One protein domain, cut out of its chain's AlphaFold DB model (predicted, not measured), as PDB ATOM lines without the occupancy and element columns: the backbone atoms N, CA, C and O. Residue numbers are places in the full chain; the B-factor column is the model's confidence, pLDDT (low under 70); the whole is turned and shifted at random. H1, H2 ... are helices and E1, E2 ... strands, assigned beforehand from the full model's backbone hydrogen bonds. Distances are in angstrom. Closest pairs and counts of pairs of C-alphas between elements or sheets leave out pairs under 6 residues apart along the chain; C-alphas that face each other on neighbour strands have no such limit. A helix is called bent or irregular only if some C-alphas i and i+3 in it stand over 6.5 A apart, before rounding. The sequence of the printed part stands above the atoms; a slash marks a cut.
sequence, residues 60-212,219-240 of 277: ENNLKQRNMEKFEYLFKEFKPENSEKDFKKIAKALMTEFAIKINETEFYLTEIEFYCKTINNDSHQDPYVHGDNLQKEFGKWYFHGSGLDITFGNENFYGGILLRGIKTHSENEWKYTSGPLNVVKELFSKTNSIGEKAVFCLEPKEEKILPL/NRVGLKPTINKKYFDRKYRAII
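AT A GLANCE: This is residues 60 to 212 and 219 to 240 of the 277 residues of an uncharacterized protein of Bacteroidetes bacterium RIFCSPLOWO2_12_FULL_31_6 (UniProt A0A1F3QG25). A strongly twisted sheet with two long strands, E2 and E5, side by side in its middle curls round helix H4 on one face, while a hairpin of two long helices, H1 and H2, packs on the opposite face. Short H3 is on the same face as H4, and short H5 lies off the sheet. The printed part has 175 residues, with five named helices and eight named strands; along the chain come H1 and H2, then E1 and E2, then H3, then E3 to E6, then H4, E7, H5 and E8; the class is mixed, helices and strands, and the sheet is branched, its neighbour pairs E1 and E2, E1 and E7, E2 and E5, E2 and E8, E3 and E4, E4 and E5, and E5 and E6 being antiparallel. The whole is compact, with a radius of gyration of the C-alphas of 16.3 A and spans of 48 by 37 by 35 A.

IN THESE COORDINATES: H1, residues 60 to 76, begins at C-alpha 60 (71.727, 96.041, 147.663) and is 24.5 A long. H2, residues 80 to 97, is 23.2 A long, with a kink of 44 degrees near residue 87; it is irregular, C-alphas 81 and 84 being 8.6 A apart. E1 is residues 98 to 102. E2, residues 105 to 118, is 36.0 A long and bends by 68 degrees at residue 110. H3 is residues 133 to 136, E3 138 to 144 and E4 147 to 152. E5, residues 157 to 170, is 39.1 A long. E6 is residues 173 to 178, H4 180 to 188, E7 200 to 204 and H5 229 to 232. E8, residues 237 to 239, ends at C-alpha 239 (50.018, 87.606, 130.441).

HOW THE PARTS SIT: E2 and E5 are antiparallel, with N 113 and O 162 at 3.0 A. On the other side of E2 are E1, with N 100 and O 107 at 2.8 A, and E8, with N 112 and O 238 at 3.0 A. E3 to E6 form a meander, each strand the antiparallel neighbour of the one before; N 142 and O 149, N 150 and O 161, and N 166 and O 177 are at 2.9, 2.9 and 3.0 A. Edge strand E7 pairs with E1, N 99 and O 203 at 2.9 A. The closest C-alphas of H4 and E5, Pro 180 and Arg 164, are 4.1 A apart. H1 and H2, a helical hairpin, touch at Leu 74 and Ile 90, C-alphas 6.6 A apart, with a shallow tilt of 19 degrees, opposite ways. Every O i to N i+4 pair is within hydrogen-bond range in H4, 12 of 13 in H1 and 11 of 14 in H2; H3 and H5 are too short for one.

THE WHOLE: The C-alphas farthest apart, of Asn 121 and Glu 171, are 50.8 A apart. Residues 213 to 218 are not printed, a gap of 21.3 A between C-alphas 212 and 219. The links E2 to H3 and H4 to E7 are long. The pLDDT is under 70 at residue 171 and residues 207 to 212.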
ATOM      1  N   GLU A  60      72.779  96.931 148.160       77.44
ATOM      2  CA  GLU A  60      71.727  96.041 147.663       77.44
ATOM      3  C   GLU A  60      70.416  96.251 148.416       77.44
ATOM      4  O   GLU A  60      69.374  96.450 147.790       77.44
ATOM      5  N   ASN A  61      70.470  96.330 149.747       78.56
ATOM      6  CA  ASN A  61      69.298  96.614 150.575       78.56
ATOM      7  C   ASN A  61      68.673  97.974 150.231       78.56
ATOM      8  O   ASN A  61      67.463  98.068 150.023       78.56
ATOM      9  N   ASN A  62      69.497  99.016 150.076       83.06
ATOM     10  CA  ASN A  62      69.022 100.336 149.653       83.06
ATOM     11  C   ASN A  62      68.384 100.311 148.254       83.06
ATOM     12  O   ASN A  62      67.419 101.033 147.997       83.06
ATOM     13  N   LEU A  63      68.909  99.501 147.330       81.12
ATOM     14  CA  LEU A  63      68.338  99.352 145.993       81.12
ATOM     15  C   LEU A  63      66.987  98.627 146.036       81.12
ATOM     16  O   LEU A  63      66.032  99.105 145.422       81.12
ATOM     17  N   LYS A  64      66.887  97.516 146.781       81.69
ATOM     18  CA  LYS A  64      65.630  96.774 146.965       81.69
ATOM     19  C   LYS A  64      64.552  97.672 147.582       81.69
ATOM     20  O   LYS A  64      63.438  97.729 147.062       81.69
ATOM     21  N   GLN A  65      64.906  98.455 148.602       84.75
ATOM     22  CA  GLN A  65      63.994  99.418 149.219       84.75
ATOM     23  C   GLN A  65      63.488 100.464 148.212       84.75
ATOM     24  O   GLN A  65      62.282 100.639 148.063       84.75
ATOM     25  N   ARG A  66      64.386 101.106 147.455       84.75
ATOM     26  CA  ARG A  66      63.994 102.099 146.434       84.75
ATOM     27  C   ARG A  66      63.096 101.511 145.345       84.75
ATOM     28  O   ARG A  66      62.187 102.185 144.867       84.75
ATOM     29  N   ASN A  67      63.352 100.269 144.931       85.50
ATOM     30  CA  ASN A  67      62.512  99.581 143.950       85.50
ATOM     31  C   ASN A  67      61.102  99.335 144.503       85.50
ATOM     32  O   ASN A  67      60.130  99.561 143.783       85.50
ATOM     33  N   MET A  68      60.989  98.940 145.775       87.75
ATOM     34  CA  MET A  68      59.694  98.795 146.441       87.75
ATOM     35  C   MET A  68      58.964 100.139 146.537       87.75
ATOM     36  O   MET A  68      57.832 100.242 146.083       87.75
ATOM     37  N   GLU A  69      59.623 101.202 147.004       89.00
ATOM     38  CA  GLU A  69      59.030 102.547 147.096       89.00
ATOM     39  C   GLU A  69      58.511 103.047 145.738       89.00
ATOM     40  O   GLU A  69      57.410 103.596 145.632       89.00
ATOM     41  N   LYS A  70      59.279 102.811 144.667       88.00
ATOM     42  CA  LYS A  70      58.863 103.130 143.296       88.00
ATOM     43  C   LYS A  70      57.643 102.315 142.864       88.00
ATOM     44  O   LYS A  70      56.789 102.842 142.153       88.00
ATOM     45  N   PHE A  71      57.562 101.047 143.259       89.19
ATOM     46  CA  PHE A  71      56.413 100.195 142.972       89.19
ATOM     47  C   PHE A  71      55.166 100.660 143.722       89.19
ATOM     48  O   PHE A  71      54.128 100.840 143.093       89.19
ATOM     49  N   GLU A  72      55.273 100.971 145.014       90.88
ATOM     50  CA  GLU A  72      54.175 101.551 145.798       90.88
ATOM     51  C   GLU A  72      53.668 102.868 145.198       90.88
ATOM     52  O   GLU A  72      52.463 103.128 145.164       90.88
ATOM     53  N   TYR A  73      54.576 103.694 144.669       90.88
ATOM     54  CA  TYR A  73      54.216 104.947 144.010       90.88
ATOM     55  C   TYR A  73      53.291 104.738 142.798       90.88
ATOM     56  O   TYR A  73      52.409 105.562 142.557       90.88
ATOM     57  N   LEU A  74      53.417 103.617 142.070       91.00
ATOM     58  CA  LEU A  74      52.506 103.295 140.960       91.00
ATOM     59  C   LEU A  74      51.048 103.162 141.419       91.00
ATOM     60  O   LEU A  74      50.145 103.464 140.642       91.00
ATOM     61  N   PHE A  75      50.821 102.729 142.658       90.62
ATOM     62  CA  PHE A  75      49.483 102.577 143.229       90.62
ATOM     63  C   PHE A  75      48.976 103.850 143.894       90.62
ATOM     64  O   PHE A  75      47.781 104.119 143.846       90.62
ATOM     65  N   LYS A  76      49.868 104.676 144.453       88.00
ATOM     66  CA  LYS A  76      49.496 106.006 144.967       88.00
ATOM     67  C   LYS A  76      48.948 106.910 143.860       88.00
ATOM     68  O   LYS A  76      47.995 107.645 144.084       88.00
ATOM     69  N   GLU A  77      49.512 106.805 142.659       88.88
ATOM     70  CA  GLU A  77      49.060 107.540 141.471       88.88
ATOM     71  C   GLU A  77      47.918 106.848 140.709       88.88
ATOM     72  O   GLU A  77      47.469 107.364 139.681       88.88
ATOM     73  N   PHE A  78      47.464 105.675 141.164       92.38
ATOM     74  CA  PHE A  78      46.437 104.913 140.463       92.38
ATOM     75  C   PHE A  78      45.103 105.661 140.456       92.38
ATOM     76  O   PHE A  78      44.582 106.067 141.497       92.38
ATOM     77  N   LYS A  79      44.514 105.777 139.263       89.25
ATOM     78  CA  LYS A  79      43.219 106.428 139.054       89.25
ATOM     79  C   LYS A  79      42.219 105.448 138.438       89.25
ATOM     80  O   LYS A  79      42.404 105.074 137.274       89.25
ATOM     81  N   PRO A  80      41.151 105.032 139.152       91.19
ATOM     82  CA  PRO A  80      40.159 104.088 138.631       91.19
ATOM     83  C   PRO A  80      39.595 104.471 137.250       91.19
ATOM     84  O   PRO A  80      39.464 103.612 136.370       91.19
ATOM     85  N   GLU A  81      39.353 105.759 137.008       87.19
ATOM     86  CA  GLU A  81      38.871 106.304 135.734       87.19
ATOM     87  C   GLU A  81      39.817 106.034 134.546       87.19
ATOM     88  O   GLU A  81      39.357 105.893 133.415       87.19
ATOM     89  N   ASN A  82      41.121 105.879 134.804       84.12
ATOM     90  CA  ASN A  82      42.174 105.613 133.812       84.12
ATOM     91  C   ASN A  82      42.878 104.261 134.026       84.12
ATOM     92  O   ASN A  82      43.978 104.027 133.513       84.12
ATOM     93  N   SER A  83      42.208 103.362 134.745       92.00
ATOM     94  CA  SER A  83      42.670 102.023 135.129       92.00
ATOM     95  C   SER A  83      43.483 101.274 134.068       92.00
ATOM     96  O   SER A  83      44.531 100.737 134.393       92.00
ATOM     97  N   GLU A  84      43.071 101.258 132.796       93.12
ATOM     98  CA  GLU A  84      43.773 100.516 131.734       93.12
ATOM     99  C   GLU A  84      45.240 100.923 131.564       93.12
ATOM    100  O   GLU A  84      46.115 100.071 131.386       93.12
ATOM    101  N   LYS A  85      45.525 102.227 131.614       92.81
ATOM    102  CA  LYS A  85      46.888 102.740 131.460       92.81
ATOM    103  C   LYS A  85      47.745 102.355 132.661       92.81
ATOM    104  O   LYS A  85      48.905 101.981 132.485       92.81
ATOM    105  N   ASP A  86      47.187 102.442 133.861       94.81
ATOM    106  CA  ASP A  86      47.928 102.159 135.086       94.81
ATOM    107  C   ASP A  86      48.087 100.655 135.315       94.81
ATOM    108  O   ASP A  86      49.183 100.219 135.651       94.81
ATOM    109  N   PHE A  87      47.090  99.833 134.974       96.94
ATOM    110  CA  PHE A  87      47.206  98.371 134.950       96.94
ATOM    111  C   PHE A  87      48.350  97.907 134.048       96.94
ATOM    112  O   PHE A  87      49.107  97.024 134.439       96.94
ATOM    113  N   LYS A  88      48.552  98.534 132.881       94.62
ATOM    114  CA  LYS A  88      49.710  98.246 132.013       94.62
ATOM    115  C   LYS A  88      51.044  98.521 132.705       94.62
ATOM    116  O   LYS A  88      51.949  97.692 132.623       94.62
ATOM    117  N   LYS A  89      51.174  99.659 133.395       93.88
ATOM    118  CA  LYS A  89      52.400 100.007 134.137       93.88
ATOM    119  C   LYS A  89      52.630  99.057 135.310       93.88
ATOM    120  O   LYS A  89      53.740  98.556 135.468       93.88
ATOM    121  N   ILE A  90      51.581  98.796 136.089       95.94
ATOM    122  CA  ILE A  90      51.616  97.923 137.263       95.94
ATOM    123  C   ILE A  90      51.969  96.498 136.842       95.94
ATOM    124  O   ILE A  90      52.901  95.931 137.395       95.94
ATOM    125  N   ALA A  91      51.302  95.939 135.827       95.69
ATOM    126  CA  ALA A  91      51.606  94.601 135.319       95.69
ATOM    127  C   ALA A  91      53.046  94.504 134.820       95.69
ATOM    128  O   ALA A  91      53.738  93.535 135.122       95.69
ATOM    129  N   LYS A  92      53.523  95.520 134.087       93.12
ATOM    130  CA  LYS A  92      54.912  95.551 133.626       93.12
ATOM    131  C   LYS A  92      55.876  95.502 134.809       93.12
ATOM    132  O   LYS A  92      56.747  94.640 134.815       93.12
ATOM    133  N   ALA A  93      55.707  96.365 135.809       92.62
ATOM    134  CA  ALA A  93      56.565  96.366 136.992       92.62
ATOM    135  C   ALA A  93      56.464  95.039 137.760       92.62
ATOM    136  O   ALA A  93      57.455  94.330 137.899       92.62
ATOM    137  N   LEU A  94      55.258  94.642 138.167       94.56
ATOM    138  CA  LEU A  94      55.009  93.463 138.996       94.56
ATOM    139  C   LEU A  94      55.510  92.159 138.351       94.56
ATOM    140  O   LEU A  94      56.117  91.336 139.024       94.56
ATOM    141  N   MET A  95      55.292  91.958 137.049       94.12
ATOM    142  CA  MET A  95      55.629  90.687 136.389       94.12
ATOM    143  C   MET A  95      57.100  90.626 135.939       94.12
ATOM    144  O   MET A  95      57.669  89.541 135.794       94.12
ATOM    145  N   THR A  96      57.750  91.778 135.726       90.06
ATOM    146  CA  THR A  96      59.123  91.832 135.183       90.06
ATOM    147  C   THR A  96      60.178  92.205 136.215       90.06
ATOM    148  O   THR A  96      61.283  91.683 136.121       90.06
ATOM    149  N   GLU A  97      59.832  92.986 137.237       91.06
ATOM    150  CA  GLU A  97      60.770  93.517 138.237       91.06
ATOM    151  C   GLU A  97      60.631  92.851 139.614       91.06
ATOM    152  O   GLU A  97      61.533  92.998 140.429       91.06
ATOM    153  N   PHE A  98      59.556  92.093 139.870       93.31
ATOM    154  CA  PHE A  98      59.302  91.453 141.168       93.31
ATOM    155  C   PHE A  98      59.106  89.937 141.067       93.31
ATOM    156  O   PHE A  98      58.618  89.416 140.060       93.31
ATOM    157  N   ALA A  99      59.478  89.239 142.134       94.44
ATOM    158  CA  ALA A  99      59.198  87.831 142.355       94.44
ATOM    159  C   ALA A  99      58.497  87.647 143.703       94.44
ATOM    160  O   ALA A  99      58.633  88.452 144.624       94.44
ATOM    161  N   ILE A 100      57.716  86.582 143.798       96.56
ATOM    162  CA  ILE A 100      57.153  86.114 145.055       96.56
ATOM    163  C   ILE A 100      58.151  85.129 145.653       96.56
ATOM    164  O   ILE A 100      58.502  84.149 144.997       96.56
ATOM    165  N   LYS A 101      58.570  85.360 146.893       95.25
ATOM    166  CA  LYS A 101      59.478  84.476 147.619       95.25
ATOM    167  C   LYS A 101      58.731  83.722 148.705       95.25
ATOM    168  O   LYS A 101      58.027  84.327 149.516       95.25
ATOM    169  N   ILE A 102      58.897  82.401 148.702       95.06
ATOM    170  CA  ILE A 102      58.488  81.520 149.793       95.06
ATOM    171  C   ILE A 102      59.709  80.741 150.250       95.06
ATOM    172  O   ILE A 102      60.212  79.890 149.516       95.06
ATOM    173  N   ASN A 103      60.178  81.044 151.461       92.12
ATOM    174  CA  ASN A 103      61.461  80.556 151.973       92.12
ATOM    175  C   ASN A 103      62.585  80.830 150.956       92.12
ATOM    176  O   ASN A 103      62.752  81.973 150.545       92.12
ATOM    177  N   GLU A 104      63.306  79.803 150.505       90.31
ATOM    178  CA  GLU A 104      64.373  79.927 149.500       90.31
ATOM    179  C   GLU A 104      63.876  79.792 148.049       90.31
ATOM    180  O   GLU A 104      64.671  79.804 147.114       90.31
ATOM    181  N   THR A 105      62.566  79.624 147.830       92.88
ATOM    182  CA  THR A 105      62.004  79.440 146.485       92.88
ATOM    183  C   THR A 105      61.431  80.738 145.934       92.88
ATOM    184  O   THR A 105      60.569  81.366 146.551       92.88
ATOM    185  N   GLU A 106      61.843  81.083 144.717       94.38
ATOM    186  CA  GLU A 106      61.302  82.205 143.959       94.38
ATOM    187  C   GLU A 106      60.252  81.761 142.933       94.38
ATOM    188  O   GLU A 106      60.391  80.756 142.221       94.38
ATOM    189  N   PHE A 107      59.210  82.577 142.816       95.44
ATOM    190  CA  PHE A 107      58.124  82.422 141.866       95.44
ATOM    191  C   PHE A 107      57.931  83.700 141.056       95.44
ATOM    192  O   PHE A 107      57.751  84.797 141.585       95.44
ATOM    193  N   TYR A 108      57.900  83.541 139.741       94.62
ATOM    194  CA  TYR A 108      57.790  84.622 138.776       94.62
ATOM    195  C   TYR A 108      56.377  84.654 138.215       94.62
ATOM    196  O   TYR A 108      55.904  83.653 137.683       94.62
ATOM    197  N   LEU A 109      55.700  85.796 138.308       96.06
ATOM    198  CA  LEU A 109      54.335  85.943 137.803       96.06
ATOM    199  C   LEU A 109      54.293  85.850 136.274       96.06
ATOM    200  O   LEU A 109      55.039  86.540 135.580       96.06
ATOM    201  N   THR A 110      53.383  85.028 135.752       96.00
ATOM    202  CA  THR A 110      53.164  84.858 134.306       96.00
ATOM    203  C   THR A 110      51.758  85.248 133.860       96.00
ATOM    204  O   THR A 110      51.574  85.626 132.706       96.00
ATOM    205  N   GLU A 111      50.777  85.237 134.768       98.06
ATOM    206  CA  GLU A 111      49.394  85.636 134.490       98.06
ATOM    207  C   GLU A 111      48.748  86.280 135.728       98.06
ATOM    208  O   GLU A 111      48.778  85.699 136.817       98.06
ATOM    209  N   ILE A 112      48.127  87.452 135.551       98.69
ATOM    210  CA  ILE A 112      47.370  88.169 136.593       98.69
ATOM    211  C   ILE A 112      46.060  88.757 136.045       98.69
ATOM    212  O   ILE A 112      45.942  89.016 134.845       98.69
ATOM    213  N   GLU A 113      45.082  89.008 136.917       98.75
ATOM    214  CA  GLU A 113      43.844  89.731 136.586       98.75
ATOM    215  C   GLU A 113      43.597  90.901 137.537       98.75
ATOM    216  O   GLU A 113      43.731  90.761 138.747       98.75
ATOM    217  N   PHE A 114      43.185  92.043 136.990       98.69
ATOM    218  CA  PHE A 114      42.844  93.231 137.764       98.69
ATOM    219  C   PHE A 114      41.341  93.311 138.055       98.69
ATOM    220  O   PHE A 114      40.497  93.084 137.178       98.69
ATOM    221  N   TYR A 115      41.027  93.707 139.284       98.19
ATOM    222  CA  TYR A 115      39.686  93.951 139.801       98.19
ATOM    223  C   TYR A 115      39.698  95.299 140.532       98.19
ATOM    224  O   TYR A 115      40.488  95.492 141.453       98.19
ATOM    225  N   CYS A 116      38.866  96.254 140.102       97.62
ATOM    226  CA  CYS A 116      38.797  97.588 140.704       97.62
ATOM    227  C   CYS A 116      37.366  98.126 140.701       97.62
ATOM    228  O   CYS A 116      36.700  98.066 139.674       97.62
ATOM    229  N   LYS A 117      36.887  98.652 141.832       97.31
ATOM    230  CA  LYS A 117      35.543  99.234 141.939       97.31
ATOM    231  C   LYS A 117      35.539 100.473 142.826       97.31
ATOM    232  O   LYS A 117      35.907 100.382 143.995       97.31
ATOM    233  N   THR A 118      35.082 101.607 142.304       97.12
ATOM    234  CA  THR A 118      34.903 102.839 143.085       97.12
ATOM    235  C   THR A 118      33.759 102.716 144.093       97.12
ATOM    236  O   THR A 118      32.763 102.040 143.847       97.12
ATOM    237  N   ILE A 119      33.913 103.358 145.255       95.06
ATOM    238  CA  ILE A 119      32.938 103.299 146.359       95.06
ATOM    239  C   ILE A 119      31.981 104.489 146.295       95.06
ATOM    240  O   ILE A 119      30.768 104.309 146.287       95.06
ATOM    241  N   ASN A 120      32.536 105.701 146.217       89.69
ATOM    242  CA  ASN A 120      31.782 106.947 146.397       89.69
ATOM    243  C   ASN A 120      31.383 107.634 145.077       89.69
ATOM    244  O   ASN A 120      30.871 108.750 145.094       89.69
ATOM    245  N   ASN A 121      31.658 107.016 143.924       89.44
ATOM    246  CA  ASN A 121      31.261 107.531 142.612       89.44
ATOM    247  C   ASN A 121      31.149 106.404 141.577       89.44
ATOM    248  O   ASN A 121      31.647 105.299 141.794       89.44
ATOM    249  N   ASP A 122      30.565 106.701 140.416       88.50
ATOM    250  CA  ASP A 122      30.361 105.728 139.336       88.50
ATOM    251  C   ASP A 122      31.474 105.709 138.272       88.50
ATOM    252  O   ASP A 122      31.277 105.184 137.172       88.50
ATOM    253  N   SER A 123      32.664 106.256 138.564       90.12
ATOM    254  CA  SER A 123      33.734 106.360 137.559       90.12
ATOM    255  C   SER A 123      34.259 104.988 137.114       90.12
ATOM    256  O   SER A 123      34.619 104.815 135.945       90.12
ATOM    257  N   HIS A 124      34.247 103.991 138.010       94.81
ATOM    258  CA  HIS A 124      34.641 102.618 137.706       94.81
ATOM    259  C   HIS A 124      33.871 101.594 138.553       94.81
ATOM    260  O   HIS A 124      34.337 101.131 139.585       94.81
ATOM    261  N   GLN A 125      32.693 101.189 138.090       95.62
ATOM    262  CA  GLN A 125      31.835 100.197 138.750       95.62
ATOM    263  C   GLN A 125      32.004  98.772 138.203       95.62
ATOM    264  O   GLN A 125      31.083  98.249 137.579       95.62
ATOM    265  N   ASP A 126      33.168  98.140 138.389       97.31
ATOM    266  CA  ASP A 126      33.354  96.739 137.984       97.31
ATOM    267  C   ASP A 126      32.567  95.795 138.917       97.31
ATOM    268  O   ASP A 126      32.902  95.671 140.099       97.31
ATOM    269  N   PRO A 127      31.520  95.106 138.429       96.88
ATOM    270  CA  PRO A 127      30.669  94.275 139.273       96.88
ATOM    271  C   PRO A 127      31.281  92.908 139.589       96.88
ATOM    272  O   PRO A 127      30.688  92.149 140.349       96.88
ATOM    273  N   TYR A 128      32.435  92.570 139.006       97.62
ATOM    274  CA  TYR A 128      33.137  91.316 139.290       97.62
ATOM    275  C   TYR A 128      34.089  91.422 140.491       97.62
ATOM    276  O   TYR A 128      34.718  90.433 140.856       97.62
ATOM    277  N   VAL A 129      34.206  92.602 141.105       97.50
ATOM    278  CA  VAL A 129      34.987  92.820 142.330       97.50
ATOM    279  C   VAL A 129      34.248  92.232 143.531       97.50
ATOM    280  O   VAL A 129      33.056  92.484 143.700       97.50
ATOM    281  N   HIS A 130      34.961  91.491 144.384       94.44
ATOM    282  CA  HIS A 130      34.399  90.905 145.606       94.44
ATOM    283  C   HIS A 130      33.846  91.966 146.571       94.44
ATOM    284  O   HIS A 130      32.767  91.774 147.126       94.44
ATOM    285  N   GLY A 131      34.556  93.085 146.735       94.69
ATOM    286  CA  GLY A 131      34.148  94.183 147.613       94.69
ATOM    287  C   GLY A 131      34.457  93.922 149.087       94.69
ATOM    288  O   GLY A 131      33.767  94.450 149.952       94.69
ATOM    289  N   ASP A 132      35.463  93.091 149.370       97.19
ATOM    290  CA  ASP A 132      35.904  92.819 150.739       97.19
ATOM    291  C   ASP A 132      36.634  94.032 151.335       97.19
ATOM    292  O   ASP A 132      37.287  94.797 150.619       97.19
ATOM    293  N   ASN A 133      36.553  94.212 152.656       96.94
ATOM    294  CA  ASN A 133      37.204  95.331 153.329       96.94
ATOM    295  C   ASN A 133      38.724  95.348 153.133       96.94
ATOM    296  O   ASN A 133      39.277  96.434 152.978       96.94
ATOM    297  N   LEU A 134      39.375  94.184 153.058       97.00
ATOM    298  CA  LEU A 134      40.817  94.089 152.831       97.00
ATOM    299  C   LEU A 134      41.212  94.627 151.446       97.00
ATOM    300  O   LEU A 134      42.312  95.141 151.268       97.00
ATOM    301  N   GLN A 135      40.298  94.599 150.467       97.56
ATOM    302  CA  GLN A 135      40.529  95.200 149.149       97.56
ATOM    303  C   GLN A 135      40.560  96.736 149.187       97.56
ATOM    304  O   GLN A 135      40.898  97.331 148.169       97.56
ATOM    305  N   LYS A 136      40.236  97.384 150.317       97.00
ATOM    306  CA  LYS A 136      40.461  98.825 150.556       97.00
ATOM    307  C   LYS A 136      41.828  99.115 151.175       97.00
ATOM    308  O   LYS A 136      42.108 100.256 151.519       97.00
ATOM    309  N   GLU A 137      42.664  98.103 151.363       96.00
ATOM    310  CA  GLU A 137      44.019  98.271 151.868       96.00
ATOM    311  C   GLU A 137      45.030  98.012 150.756       96.00
ATOM    312  O   GLU A 137      44.798  97.220 149.840       96.00
ATOM    313  N   PHE A 138      46.183  98.664 150.849       94.81
ATOM    314  CA  PHE A 138      47.287  98.463 149.924       94.81
ATOM    315  C   PHE A 138      48.258  97.391 150.441       94.81
ATOM    316  O   PHE A 138      48.612  97.376 151.622       94.81
ATOM    317  N   GLY A 139      48.719  96.516 149.543       94.19
ATOM    318  CA  GLY A 139      49.834  95.602 149.790       94.19
ATOM    319  C   GLY A 139      49.512  94.418 150.702       94.19
ATOM    320  O   GLY A 139      50.424  93.862 151.312       94.19
ATOM    321  N   LYS A 140      48.239  94.028 150.835       96.62
ATOM    322  CA  LYS A 140      47.840  92.854 151.623       96.62
ATOM    323  C   LYS A 140      47.685  91.626 150.733       96.62
ATOM    324  O   LYS A 140      47.295  91.723 149.569       96.62
ATOM    325  N   TRP A 141      47.952  90.463 151.316       97.62
ATOM    326  CA  TRP A 141      47.584  89.170 150.750       97.62
ATOM    327  C   TRP A 141      46.118  88.888 151.072       97.62
ATOM    328  O   TRP A 141      45.765  88.758 152.245       97.62
ATOM    329  N   TYR A 142      45.267  88.786 150.054       98.12
ATOM    330  CA  TYR A 142      43.842  88.508 150.229       98.12
ATOM    331  C   TYR A 142      43.485  87.133 149.661       98.12
ATOM    332  O   TYR A 142      43.445  86.936 148.448       98.12
ATOM    333  N   PHE A 143      43.239  86.168 150.550       97.00
ATOM    334  CA  PHE A 143      42.773  84.831 150.185       97.00
ATOM    335  C   PHE A 143      41.252  84.806 150.083       97.00
ATOM    336  O   PHE A 143      40.547  85.238 150.992       97.00
ATOM    337  N   HIS A 144      40.742  84.226 149.005       95.75
ATOM    338  CA  HIS A 144      39.313  84.027 148.801       95.75
ATOM    339  C   HIS A 144      39.065  82.722 148.040       95.75
ATOM    340  O   HIS A 144      39.984  82.090 147.521       95.75
ATOM    341  N   GLY A 145      37.802  82.303 147.937       94.19
ATOM    342  CA  GLY A 145      37.442  81.005 147.347       94.19
ATOM    343  C   GLY A 145      37.846  80.810 145.877       94.19
ATOM    344  O   GLY A 145      37.715  79.707 145.356       94.19
ATOM    345  N   SER A 146      38.319  81.859 145.194       94.31
ATOM    346  CA  SER A 146      38.798  81.780 143.809       94.31
ATOM    347  C   SER A 146      40.317  81.884 143.663       94.31
ATOM    348  O   SER A 146      40.806  81.606 142.569       94.31
ATOM    349  N   GLY A 147      41.068  82.238 144.714       97.56
ATOM    350  CA  GLY A 147      42.518  82.399 144.628       97.56
ATOM    351  C   GLY A 147      43.123  83.320 145.683       97.56
ATOM    352  O   GLY A 147      42.633  83.423 146.808       97.56
ATOM    353  N   LEU A 148      44.235  83.939 145.293       98.50
ATOM    354  CA  LEU A 148      45.006  84.876 146.094       98.50
ATOM    355  C   LEU A 148      45.190  86.174 145.312       98.50
ATOM    356  O   LEU A 148      45.699  86.147 144.188       98.50
ATOM    357  N   ASP A 149      44.834  87.282 145.948       98.56
ATOM    358  CA  ASP A 149      45.001  88.632 145.430       98.56
ATOM    359  C   ASP A 149      46.136  89.375 146.152       98.56
ATOM    360  O   ASP A 149      46.364  89.184 147.351       98.56
ATOM    361  N   ILE A 150      46.784  90.298 145.437       98.31
ATOM    362  CA  ILE A 150      47.481  91.445 146.038       98.31
ATOM    363  C   ILE A 150      46.501  92.618 146.062       98.31
ATOM    364  O   ILE A 150      46.026  93.048 145.005       98.31
ATOM    365  N   THR A 151      46.185  93.138 147.245       98.19
ATOM    366  CA  THR A 151      45.259  94.268 147.372       98.19
ATOM    367  C   THR A 151      45.947  95.591 147.047       98.19
ATOM    368  O   THR A 151      47.137  95.781 147.310       98.19
ATOM    369  N   PHE A 152      45.203  96.521 146.453       97.19
ATOM    370  CA  PHE A 152      45.733  97.843 146.105       97.19
ATOM    371  C   PHE A 152      44.729  98.990 146.243       97.19
ATOM    372  O   PHE A 152      44.959 100.078 145.713       97.19
ATOM    373  N   GLY A 153      43.600  98.745 146.906       96.50
ATOM    374  CA  GLY A 153      42.594  99.775 147.113       96.50
ATOM    375  C   GLY A 153      42.943 100.768 148.210       96.50
ATOM    376  O   GLY A 153      44.029 100.763 148.790       96.50
ATOM    377  N   ASN A 154      41.975 101.636 148.469       95.56
ATOM    378  CA  ASN A 154      41.977 102.602 149.558       95.56
ATOM    379  C   ASN A 154      40.527 102.900 149.977       95.56
ATOM    380  O   ASN A 154      39.580 102.249 149.533       95.56
ATOM    381  N   GLU A 155      40.322 103.920 150.803       94.75
ATOM    382  CA  GLU A 155      38.989 104.326 151.270       94.75
ATOM    383  C   GLU A 155      38.017 104.733 150.142       94.75
ATOM    384  O   GLU A 155      36.806 104.744 150.347       94.75
ATOM    385  N   ASN A 156      38.520 105.037 148.940       95.19
ATOM    386  CA  ASN A 156      37.720 105.485 147.798       95.19
ATOM    387  C   ASN A 156      37.386 104.370 146.797       95.19
ATOM    388  O   ASN A 156      36.456 104.530 145.999       95.19
ATOM    389  N   PHE A 157      38.132 103.261 146.795       97.06
ATOM    390  CA  PHE A 157      37.910 102.151 145.868       97.06
ATOM    391  C   PHE A 157      38.448 100.816 146.396       97.06
ATOM    392  O   PHE A 157      39.473 100.753 147.072       97.06
ATOM    393  N   TYR A 158      37.785  99.729 146.008       98.12
ATOM    394  CA  TYR A 158      38.280  98.365 146.172       98.12
ATOM    395  C   TYR A 158      39.261  98.023 145.048       98.12
ATOM    396  O   TYR A 158      38.956  98.292 143.885       98.12
ATOM    397  N   GLY A 159      40.388  97.387 145.368       97.94
ATOM    398  CA  GLY A 159      41.389  96.945 144.398       97.94
ATOM    399  C   GLY A 159      42.003  95.591 144.758       97.94
ATOM    400  O   GLY A 159      42.503  95.415 145.868       97.94
ATOM    401  N   GLY A 160      42.000  94.653 143.807       98.31
ATOM    402  CA  GLY A 160      42.657  93.346 143.917       98.31
ATOM    403  C   GLY A 160      43.313  92.903 142.605       98.31
ATOM    404  O   GLY A 160      42.763  93.108 141.518       98.31
ATOM    405  N   ILE A 161      44.513  92.326 142.702       98.75
ATOM    406  CA  ILE A 161      45.237  91.704 141.587       98.75
ATOM    407  C   ILE A 161      45.296  90.204 141.835       98.75
ATOM    408  O   ILE A 161      46.127  89.745 142.618       98.75
ATOM    409  N   LEU A 162      44.456  89.449 141.135       98.81
ATOM    410  CA  LEU A 162      44.403  87.997 141.239       98.81
ATOM    411  C   LEU A 162      45.622  87.363 140.587       98.81
ATOM    412  O   LEU A 162      45.884  87.566 139.397       98.81
ATOM    413  N   LEU A 163      46.320  86.528 141.351       98.75
ATOM    414  CA  LEU A 163      47.427  85.722 140.857       98.75
ATOM    415  C   LEU A 163      46.883  84.480 140.147       98.75
ATOM    416  O   LEU A 163      46.154  83.681 140.735       98.75
ATOM    417  N   ARG A 164      47.236  84.294 138.871       98.44
ATOM    418  CA  ARG A 164      46.693  83.200 138.044       98.44
ATOM    419  C   ARG A 164      47.731  82.297 137.421       98.44
ATOM    420  O   ARG A 164      47.408  81.153 137.108       98.44
ATOM    421  N   GLY A 165      48.939  82.798 137.230       97.81
ATOM    422  CA  GLY A 165      50.032  82.040 136.654       97.81
ATOM    423  C   GLY A 165      51.344  82.430 137.297       97.81
ATOM    424  O   GLY A 165      51.615  83.617 137.492       97.81
ATOM    425  N   ILE A 166      52.145  81.420 137.608       96.62
ATOM    426  CA  ILE A 166      53.515  81.565 138.088       96.62
ATOM    427  C   ILE A 166      54.422  80.601 137.329       96.62
ATOM    428  O   ILE A 166      53.967  79.590 136.789       96.62
ATOM    429  N   LYS A 167      55.719  80.875 137.349       94.25
ATOM    430  CA  LYS A 167      56.752  79.898 137.023       94.25
ATOM    431  C   LYS A 167      57.852  79.909 138.070       94.25
ATOM    432  O   LYS A 167      58.106  80.936 138.691       94.25
ATOM    433  N   THR A 168      58.506  78.775 138.251       92.81
ATOM    434  CA  THR A 168      59.665  78.628 139.136       92.81
ATOM    435  C   THR A 168      60.754  77.842 138.415       92.81
ATOM    436  O   THR A 168      60.462  77.108 137.463       92.81
ATOM    437  N   HIS A 169      62.004  78.042 138.819       87.31
ATOM    438  CA  HIS A 169      63.148  77.363 138.225       87.31
ATOM    439  C   HIS A 169      63.404  76.043 138.962       87.31
ATOM    440  O   HIS A 169      63.545  76.030 140.182       87.31
ATOM    441  N   SER A 170      63.468  74.933 138.228       78.38
ATOM    442  CA  SER A 170      63.740  73.600 138.773       78.38
ATOM    443  C   SER A 170      64.812  72.920 137.935       78.38
ATOM    444  O   SER A 170      64.596  72.733 136.747       78.38
ATOM    445  N   GLU A 171      65.942  72.547 138.544       66.19
ATOM    446  CA  GLU A 171      66.928  71.583 138.006       66.19
ATOM    447  C   GLU A 171      67.303  71.728 136.508       66.19
ATOM    448  O   GLU A 171      67.658  70.735 135.879       66.19
ATOM    449  N   ASN A 172      67.278  72.958 135.959       74.38
ATOM    450  CA  ASN A 172      67.576  73.385 134.570       74.38
ATOM    451  C   ASN A 172      66.377  73.725 133.659       74.38
ATOM    452  O   ASN A 172      66.583  74.034 132.483       74.38
ATOM    453  N   GLU A 173      65.136  73.732 134.153       85.38
ATOM    454  CA  GLU A 173      63.986  74.194 133.373       85.38
ATOM    455  C   GLU A 173      62.979  75.051 134.151       85.38
ATOM    456  O   GLU A 173      62.894  75.047 135.380       85.38
ATOM    457  N   TRP A 174      62.183  75.809 133.393       89.69
ATOM    458  CA  TRP A 174      61.062  76.578 133.922       89.69
ATOM    459  C   TRP A 174      59.820  75.698 134.037       89.69
ATOM    460  O   TRP A 174      59.257  75.270 133.027       89.69
ATOM    461  N   LYS A 175      59.336  75.508 135.267       92.81
ATOM    462  CA  LYS A 175      58.044  74.874 135.546       92.81
ATOM    463  C   LYS A 175      56.959  75.945 135.628       92.81
ATOM    464  O   LYS A 175      57.041  76.829 136.477       92.81
ATOM    465  N   TYR A 176      55.929  75.845 134.788       94.75
ATOM    466  CA  TYR A 176      54.761  76.732 134.831       94.75
ATOM    467  C   TYR A 176      53.634  76.126 135.664       94.75
ATOM    468  O   TYR A 176      53.288  74.956 135.507       94.75
ATOM    469  N   THR A 177      52.980  76.969 136.453       96.56
ATOM    470  CA  THR A 177      51.742  76.659 137.167       96.56
ATOM    471  C   THR A 177      50.675  77.656 136.735       96.56
ATOM    472  O   THR A 177      50.895  78.863 136.764       96.56
ATOM    473  N   SER A 178      49.513  77.151 136.314       96.94
ATOM    474  CA  SER A 178      48.417  77.951 135.754       96.94
ATOM    475  C   SER A 178      47.087  77.615 136.424       96.94
ATOM    476  O   SER A 178      46.776  76.449 136.691       96.94
ATOM    477  N   GLY A 179      46.286  78.648 136.661       97.56
ATOM    478  CA  GLY A 179      45.035  78.609 137.406       97.56
ATOM    479  C   GLY A 179      45.214  79.139 138.834       97.56
ATOM    480  O   GLY A 179      46.140  78.715 139.522       97.56
ATOM    481  N   PRO A 180      44.317  80.013 139.322       98.06
ATOM    482  CA  PRO A 180      44.533  80.741 140.573       98.06
ATOM    483  C   PRO A 180      44.628  79.836 141.811       98.06
ATOM    484  O   PRO A 180      45.525  80.000 142.630       98.06
ATOM    485  N   LEU A 181      43.792  78.798 141.920       98.00
ATOM    486  CA  LEU A 181      43.898  77.831 143.025       98.00
ATOM    487  C   LEU A 181      45.145  76.938 142.922       98.00
ATOM    488  O   LEU A 181      45.714  76.552 143.941       98.00
ATOM    489  N   ASN A 182      45.606  76.636 141.703       98.25
ATOM    490  CA  ASN A 182      46.850  75.889 141.504       98.25
ATOM    491  C   ASN A 182      48.067  76.732 141.890       98.25
ATOM    492  O   ASN A 182      49.005  76.196 142.466       98.25
ATOM    493  N   VAL A 183      48.035  78.040 141.609       98.31
ATOM    494  CA  VAL A 183      49.047  78.998 142.071       98.31
ATOM    495  C   VAL A 183      49.127  78.982 143.591       98.31
ATOM    496  O   VAL A 183      50.211  78.771 144.120       98.31
ATOM    497  N   VAL A 184      47.996  79.112 144.294       98.06
ATOM    498  CA  VAL A 184      47.969  79.034 145.766       98.06
ATOM    499  C   VAL A 184      48.559  77.713 146.258       98.06
ATOM    500  O   VAL A 184      49.446  77.715 147.107       98.06
ATOM    501  N   LYS A 185      48.127  76.582 145.690       97.56
ATOM    502  CA  LYS A 185      48.648  75.262 146.064       97.56
ATOM    503  C   LYS A 185      50.162  75.152 145.861       97.56
ATOM    504  O   LYS A 185      50.847  74.633 146.732       97.56
ATOM    505  N   GLU A 186      50.678  75.600 144.719       97.06
ATOM    506  CA  GLU A 186      52.109  75.509 144.408       97.06
ATOM    507  C   GLU A 186      52.936  76.426 145.312       97.06
ATOM    508  O   GLU A 186      53.941  75.973 145.852       97.06
ATOM    509  N   LEU A 187      52.495  77.669 145.531       95.94
ATOM    510  CA  LEU A 187      53.141  78.604 146.452       95.94
ATOM    511  C   LEU A 187      53.300  77.965 147.839       95.94
ATOM    512  O   LEU A 187      54.409  77.817 148.351       95.94
ATOM    513  N   PHE A 188      52.198  77.479 148.408       94.12
ATOM    514  CA  PHE A 188      52.203  76.887 149.745       94.12
ATOM    515  C   PHE A 188      52.760  75.458 149.793       94.12
ATOM    516  O   PHE A 188      52.990  74.929 150.871       94.12
ATOM    517  N   SER A 189      53.074  74.834 148.653       93.75
ATOM    518  CA  SER A 189      53.823  73.566 148.642       93.75
ATOM    519  C   SER A 189      55.285  73.731 149.069       93.75
ATOM    520  O   SER A 189      55.958  72.739 149.340       93.75
ATOM    521  N   LYS A 190      55.783  74.977 149.096       93.81
ATOM    522  CA  LYS A 190      57.156  75.328 149.485       93.81
ATOM    523  C   LYS A 190      57.267  75.857 150.907       93.81
ATOM    524  O   LYS A 190      58.364  76.216 151.333       93.81
ATOM    525  N   THR A 191      56.156  75.922 151.641       91.69
ATOM    526  CA  THR A 191      56.222  76.214 153.071       91.69
ATOM    527  C   THR A 191      56.800  75.025 153.821       91.69
ATOM    528  O   THR A 191      56.699  73.879 153.383       91.69
ATOM    529  N   ASN A 192      57.384  75.318 154.974       89.06
ATOM    530  CA  ASN A 192      57.934  74.308 155.860       89.06
ATOM    531  C   ASN A 192      56.818  73.548 156.597       89.06
ATOM    532  O   ASN A 192      55.625  73.715 156.319       89.06
ATOM    533  N   SER A 193      57.210  72.699 157.546       90.94
ATOM    534  CA  SER A 193      56.262  72.013 158.420       90.94
ATOM    535  C   SER A 193      55.435  73.004 159.260       90.94
ATOM    536  O   SER A 193      55.821  74.154 159.465       90.94
ATOM    537  N   ILE A 194      54.297  72.547 159.793       91.62
ATOM    538  CA  ILE A 194      53.397  73.340 160.658       91.62
ATOM    539  C   ILE A 194      54.106  73.984 161.868       91.62
ATOM    540  O   ILE A 194      53.634  74.996 162.382       91.62
ATOM    541  N   GLY A 195      55.224  73.415 162.330       93.12
ATOM    542  CA  GLY A 195      55.993  73.937 163.462       93.12
ATOM    543  C   GLY A 195      57.051  74.978 163.089       93.12
ATOM    544  O   GLY A 195      57.699  75.531 163.975       93.12
ATOM    545  N   GLU A 196      57.254  75.241 161.801       92.31
ATOM    546  CA  GLU A 196      58.357  76.055 161.309       92.31
ATOM    547  C   GLU A 196      57.877  77.392 160.752       92.31
ATOM    548  O   GLU A 196      56.805  77.521 160.157       92.31
ATOM    549  N   LYS A 197      58.713  78.419 160.921       91.38
ATOM    550  CA  LYS A 197      58.461  79.723 160.311       91.38
ATOM    551  C   LYS A 197      58.578  79.598 158.793       91.38
ATOM    552  O   LYS A 197      59.476  78.929 158.285       91.38
ATOM    553  N   ALA A 198      57.694  80.295 158.090       90.88
ATOM    554  CA  ALA A 198      57.782  80.490 156.653       90.88
ATOM    555  C   ALA A 198      57.905  81.984 156.348       90.88
ATOM    556  O   ALA A 198      57.230  82.812 156.964       90.88
ATOM    557  N   VAL A 199      58.760  82.321 155.390       92.50
ATOM    558  CA  VAL A 199      58.815  83.667 154.811       92.50
ATOM    559  C   VAL A 199      57.916  83.674 153.585       92.50
ATOM    560  O   VAL A 199      58.044  82.788 152.750       92.50
ATOM    561  N   PHE A 200      57.019  84.657 153.478       95.19
ATOM    562  CA  PHE A 200      56.182  84.863 152.297       95.19
ATOM    563  C   PHE A 200      56.091  86.353 151.965       95.19
ATOM    564  O   PHE A 200      55.433  87.121 152.672       95.19
ATOM    565  N   CYS A 201      56.770  86.773 150.901       94.75
ATOM    566  CA  CYS A 201      56.841  88.179 150.518       94.75
ATOM    567  C   CYS A 201      56.916  88.372 149.001       94.75
ATOM    568  O   CYS A 201      57.170  87.444 148.233       94.75
ATOM    569  N   LEU A 202      56.667  89.610 148.581       95.19
ATOM    570  CA  LEU A 202      56.986  90.099 147.248       95.19
ATOM    571  C   LEU A 202      58.304  90.871 147.346       95.19
ATOM    572  O   LEU A 202      58.413  91.782 148.167       95.19
ATOM    573  N   GLU A 203      59.284  90.540 146.513       92.31
ATOM    574  CA  GLU A 203      60.584  91.208 146.513       92.31
ATOM    575  C   GLU A 203      61.037  91.601 145.101       92.31
ATOM    576  O   GLU A 203      60.665  90.947 144.120       92.31
ATOM    577  N   PRO A 204      61.816  92.689 144.959       91.12
ATOM    578  CA  PRO A 204      62.445  93.020 143.690       91.12
ATOM    579  C   PRO A 204      63.412  91.910 143.274       91.12
ATOM    580  O   PRO A 204      64.230  91.471 144.083       91.12
ATOM    581  N   LYS A 205      63.360  91.507 142.004       86.00
ATOM    582  CA  LYS A 205      64.296  90.532 141.438       86.00
ATOM    583  C   LYS A 205      65.714  91.088 141.462       86.00
ATOM    584  O   LYS A 205      65.930  92.259 141.138       86.00
ATOM    585  N   GLU A 206      66.674  90.230 141.778       72.31
ATOM    586  CA  GLU A 206      68.098  90.570 141.715       72.31
ATOM    587  C   GLU A 206      68.545  90.728 140.260       72.31
ATOM    588  O   GLU A 206      69.156  91.732 139.887       72.31
ATOM    589  N   GLU A 207      68.115  89.805 139.400       68.88
ATOM    590  CA  GLU A 207      68.295  89.912 137.960       68.88
ATOM    591  C   GLU A 207      67.031  90.441 137.287       68.88
ATOM    592  O   GLU A 207      65.927  89.898 137.413       68.88
ATOM    593  N   LYS A 208      67.198  91.494 136.479       58.66
ATOM    594  CA  LYS A 208      66.176  91.890 135.512       58.66
ATOM    595  C   LYS A 208      66.119  90.825 134.427       58.66
ATOM    596  O   LYS A 208      66.744  90.971 133.381       58.66
ATOM    597  N   ILE A 209      65.352  89.767 134.667       57.38
ATOM    598  CA  ILE A 209      64.966  88.846 133.606       57.38
ATOM    599  C   ILE A 209      64.165  89.681 132.611       57.38
ATOM    600  O   ILE A 209      63.033  90.088 132.896       57.38
ATOM    601  N   LEU A 210      64.781  89.991 131.470       52.91
ATOM    602  CA  LEU A 210      64.084  90.629 130.365       52.91
ATOM    603  C   LEU A 210      62.853  89.767 130.064       52.91
ATOM    604  O   LEU A 210      62.999  88.551 129.901       52.91
ATOM    605  N   PRO A 211      61.636  90.338 130.039       54.12
ATOM    606  CA  PRO A 211      60.490  89.569 129.601       54.12
ATOM    607  C   PRO A 211      60.798  89.053 128.198       54.12
ATOM    608  O   PRO A 211      61.078  89.845 127.301       54.12
ATOM    609  N   LEU A 212      60.739  87.732 128.022       58.25
ATOM    610  CA  LEU A 212      60.875  87.107 126.709       58.25
ATOM    611  C   LEU A 212      59.842  87.691 125.733       58.25
ATOM    612  O   LEU A 212      60.175  87.840 124.568       58.25
ATOM    613  N   ASN A 219      40.911  89.577 127.821       96.88
ATOM    614  CA  ASN A 219      39.752  89.412 128.688       96.88
ATOM    615  C   ASN A 219      40.071  88.501 129.876       96.88
ATOM    616  O   ASN A 219      40.830  87.536 129.754       96.88
ATOM    617  N   ARG A 220      39.422  88.782 131.004       97.75
ATOM    618  CA  ARG A 220      39.441  87.914 132.187       97.75
ATOM    619  C   ARG A 220      38.721  86.589 131.918       97.75
ATOM    620  O   ARG A 220      37.852  86.505 131.044       97.75
ATOM    621  N   VAL A 221      39.085  85.560 132.677       96.31
ATOM    622  CA  VAL A 221      38.580  84.186 132.553       96.31
ATOM    623  C   VAL A 221      37.587  83.879 133.668       96.31
ATOM    624  O   VAL A 221      37.802  84.227 134.823       96.31
ATOM    625  N   GLY A 222      36.520  83.148 133.341       94.31
ATOM    626  CA  GLY A 222      35.545  82.670 134.333       94.31
ATOM    627  C   GLY A 222      34.474  83.691 134.725       94.31
ATOM    628  O   GLY A 222      33.659  83.413 135.602       94.31
ATOM    629  N   LEU A 223      34.431  84.846 134.059       96.06
ATOM    630  CA  LEU A 223      33.378  85.839 134.253       96.06
ATOM    631  C   LEU A 223      32.111  85.462 133.476       96.06
ATOM    632  O   LEU A 223      32.176  84.899 132.385       96.06
ATOM    633  N   LYS A 224      30.940  85.805 134.021       95.75
ATOM    634  CA  LYS A 224      29.648  85.594 133.349       95.75
ATOM    635  C   LYS A 224      29.244  86.855 132.581       95.75
ATOM    636  O   LYS A 224      29.030  87.877 133.236       95.75
ATOM    637  N   PRO A 225      29.069  86.821 131.248       94.56
ATOM    638  CA  PRO A 225      28.750  88.017 130.460       94.56
ATOM    639  C   PRO A 225      27.383  88.626 130.798       94.56
ATOM    640  O   PRO A 225      27.169  89.810 130.558       94.56
ATOM    641  N   THR A 226      26.477  87.835 131.382       96.38
ATOM    642  CA  THR A 226      25.141  88.267 131.816       96.38
ATOM    643  C   THR A 226      25.161  89.244 132.990       96.38
ATOM    644  O   THR A 226      24.182  89.953 133.179       96.38
ATOM    645  N   ILE A 227      26.250  89.303 133.769       96.06
ATOM    646  CA  ILE A 227      26.378  90.240 134.895       96.06
ATOM    647  C   ILE A 227      26.636  91.652 134.369       96.06
ATOM    648  O   ILE A 227      25.922  92.587 134.717       96.06
ATOM    649  N   ASN A 228      27.656  91.819 133.522       96.69
ATOM    650  CA  ASN A 228      27.931  93.092 132.876       96.69
ATOM    651  C   ASN A 228      28.816  92.907 131.645       96.69
ATOM    652  O   ASN A 228      30.018  92.656 131.746       96.69
ATOM    653  N   LYS A 229      28.226  93.099 130.464       95.25
ATOM    654  CA  LYS A 229      28.921  92.906 129.191       95.25
ATOM    655  C   LYS A 229      30.126  93.840 129.022       95.25
ATOM    656  O   LYS A 229      31.179  93.392 128.581       95.25
ATOM    657  N   LYS A 230      30.006  95.102 129.452       95.19
ATOM    658  CA  LYS A 230      31.089  96.098 129.373       95.19
ATOM    659  C   LYS A 230      32.331  95.631 130.138       95.19
ATOM    660  O   LYS A 230      33.411  95.630 129.561       95.19
ATOM    661  N   TYR A 231      32.195  95.219 131.401       96.31
ATOM    662  CA  TYR A 231      33.332  94.767 132.223       96.31
ATOM    663  C   TYR A 231      33.798  93.344 131.907       96.31
ATOM    664  O   TYR A 231      34.970  93.027 132.121       96.31
ATOM    665  N   PHE A 232      32.917  92.506 131.360       96.81
ATOM    666  CA  PHE A 232      33.280  91.204 130.807       96.81
ATOM    667  C   PHE A 232      34.244  91.351 129.616       96.81
ATOM    668  O   PHE A 232      35.239  90.630 129.518       96.81
ATOM    669  N   ASP A 233      33.989  92.325 128.737       95.56
ATOM    670  CA  ASP A 233      34.802  92.560 127.541       95.56
ATOM    671  C   ASP A 233      36.080  93.386 127.806       95.56
ATOM    672  O   ASP A 233      36.929  93.499 126.918       95.56
ATOM    673  N   ARG A 234      36.276  93.926 129.021       96.00
ATOM    674  CA  ARG A 234      37.494  94.682 129.357       96.00
ATOM    675  C   ARG A 234      38.734  93.792 129.387       96.00
ATOM    676  O   ARG A 234      38.729  92.676 129.915       96.00
ATOM    677  N   LYS A 235      39.833  94.329 128.853       96.38
ATOM    678  CA  LYS A 235      41.126  93.647 128.752       96.38
ATOM    679  C   LYS A 235      41.924  93.793 130.056       96.38
ATOM    680  O   LYS A 235      42.924  94.498 130.083       96.38
ATOM    681  N   TYR A 236      41.438  93.199 131.148       98.00
ATOM    682  CA  TYR A 236      42.014  93.317 132.506       98.00
ATOM    683  C   TYR A 236      42.834  92.108 132.956       98.00
ATOM    684  O   TYR A 236      43.174  91.991 134.128       98.00
ATOM    685  N   ARG A 237      43.177  91.210 132.035       98.19
ATOM    686  CA  ARG A 237      44.075  90.080 132.273       98.19
ATOM    687  C   ARG A 237      45.410  90.347 131.600       98.19
ATOM    688  O   ARG A 237      45.417  90.568 130.391       98.19
ATOM    689  N   ALA A 238      46.504  90.311 132.351       97.44
ATOM    690  CA  ALA A 238      47.857  90.476 131.830       97.44
ATOM    691  C   ALA A 238      48.593  89.131 131.793       97.44
ATOM    692  O   ALA A 238      48.514  88.354 132.745       97.44
ATOM    693  N   ILE A 239      49.297  88.862 130.692       95.88
ATOM    694  CA  ILE A 239      50.018  87.606 130.441       95.88
ATOM    695  C   ILE A 239      51.413  87.941 129.906       95.88
ATOM    696  O   ILE A 239      51.526  88.724 128.962       95.88
ATOM    697  N   ILE A 240      52.464  87.350 130.472       92.69
ATOM    698  CA  ILE A 240      53.824  87.411 129.908       92.69
ATOM    699  C   ILE A 240      54.247  86.032 129.418       92.69
ATOM    700  O   ILE A 240      53.627  85.032 129.773       92.69
TER     701      ILE A 240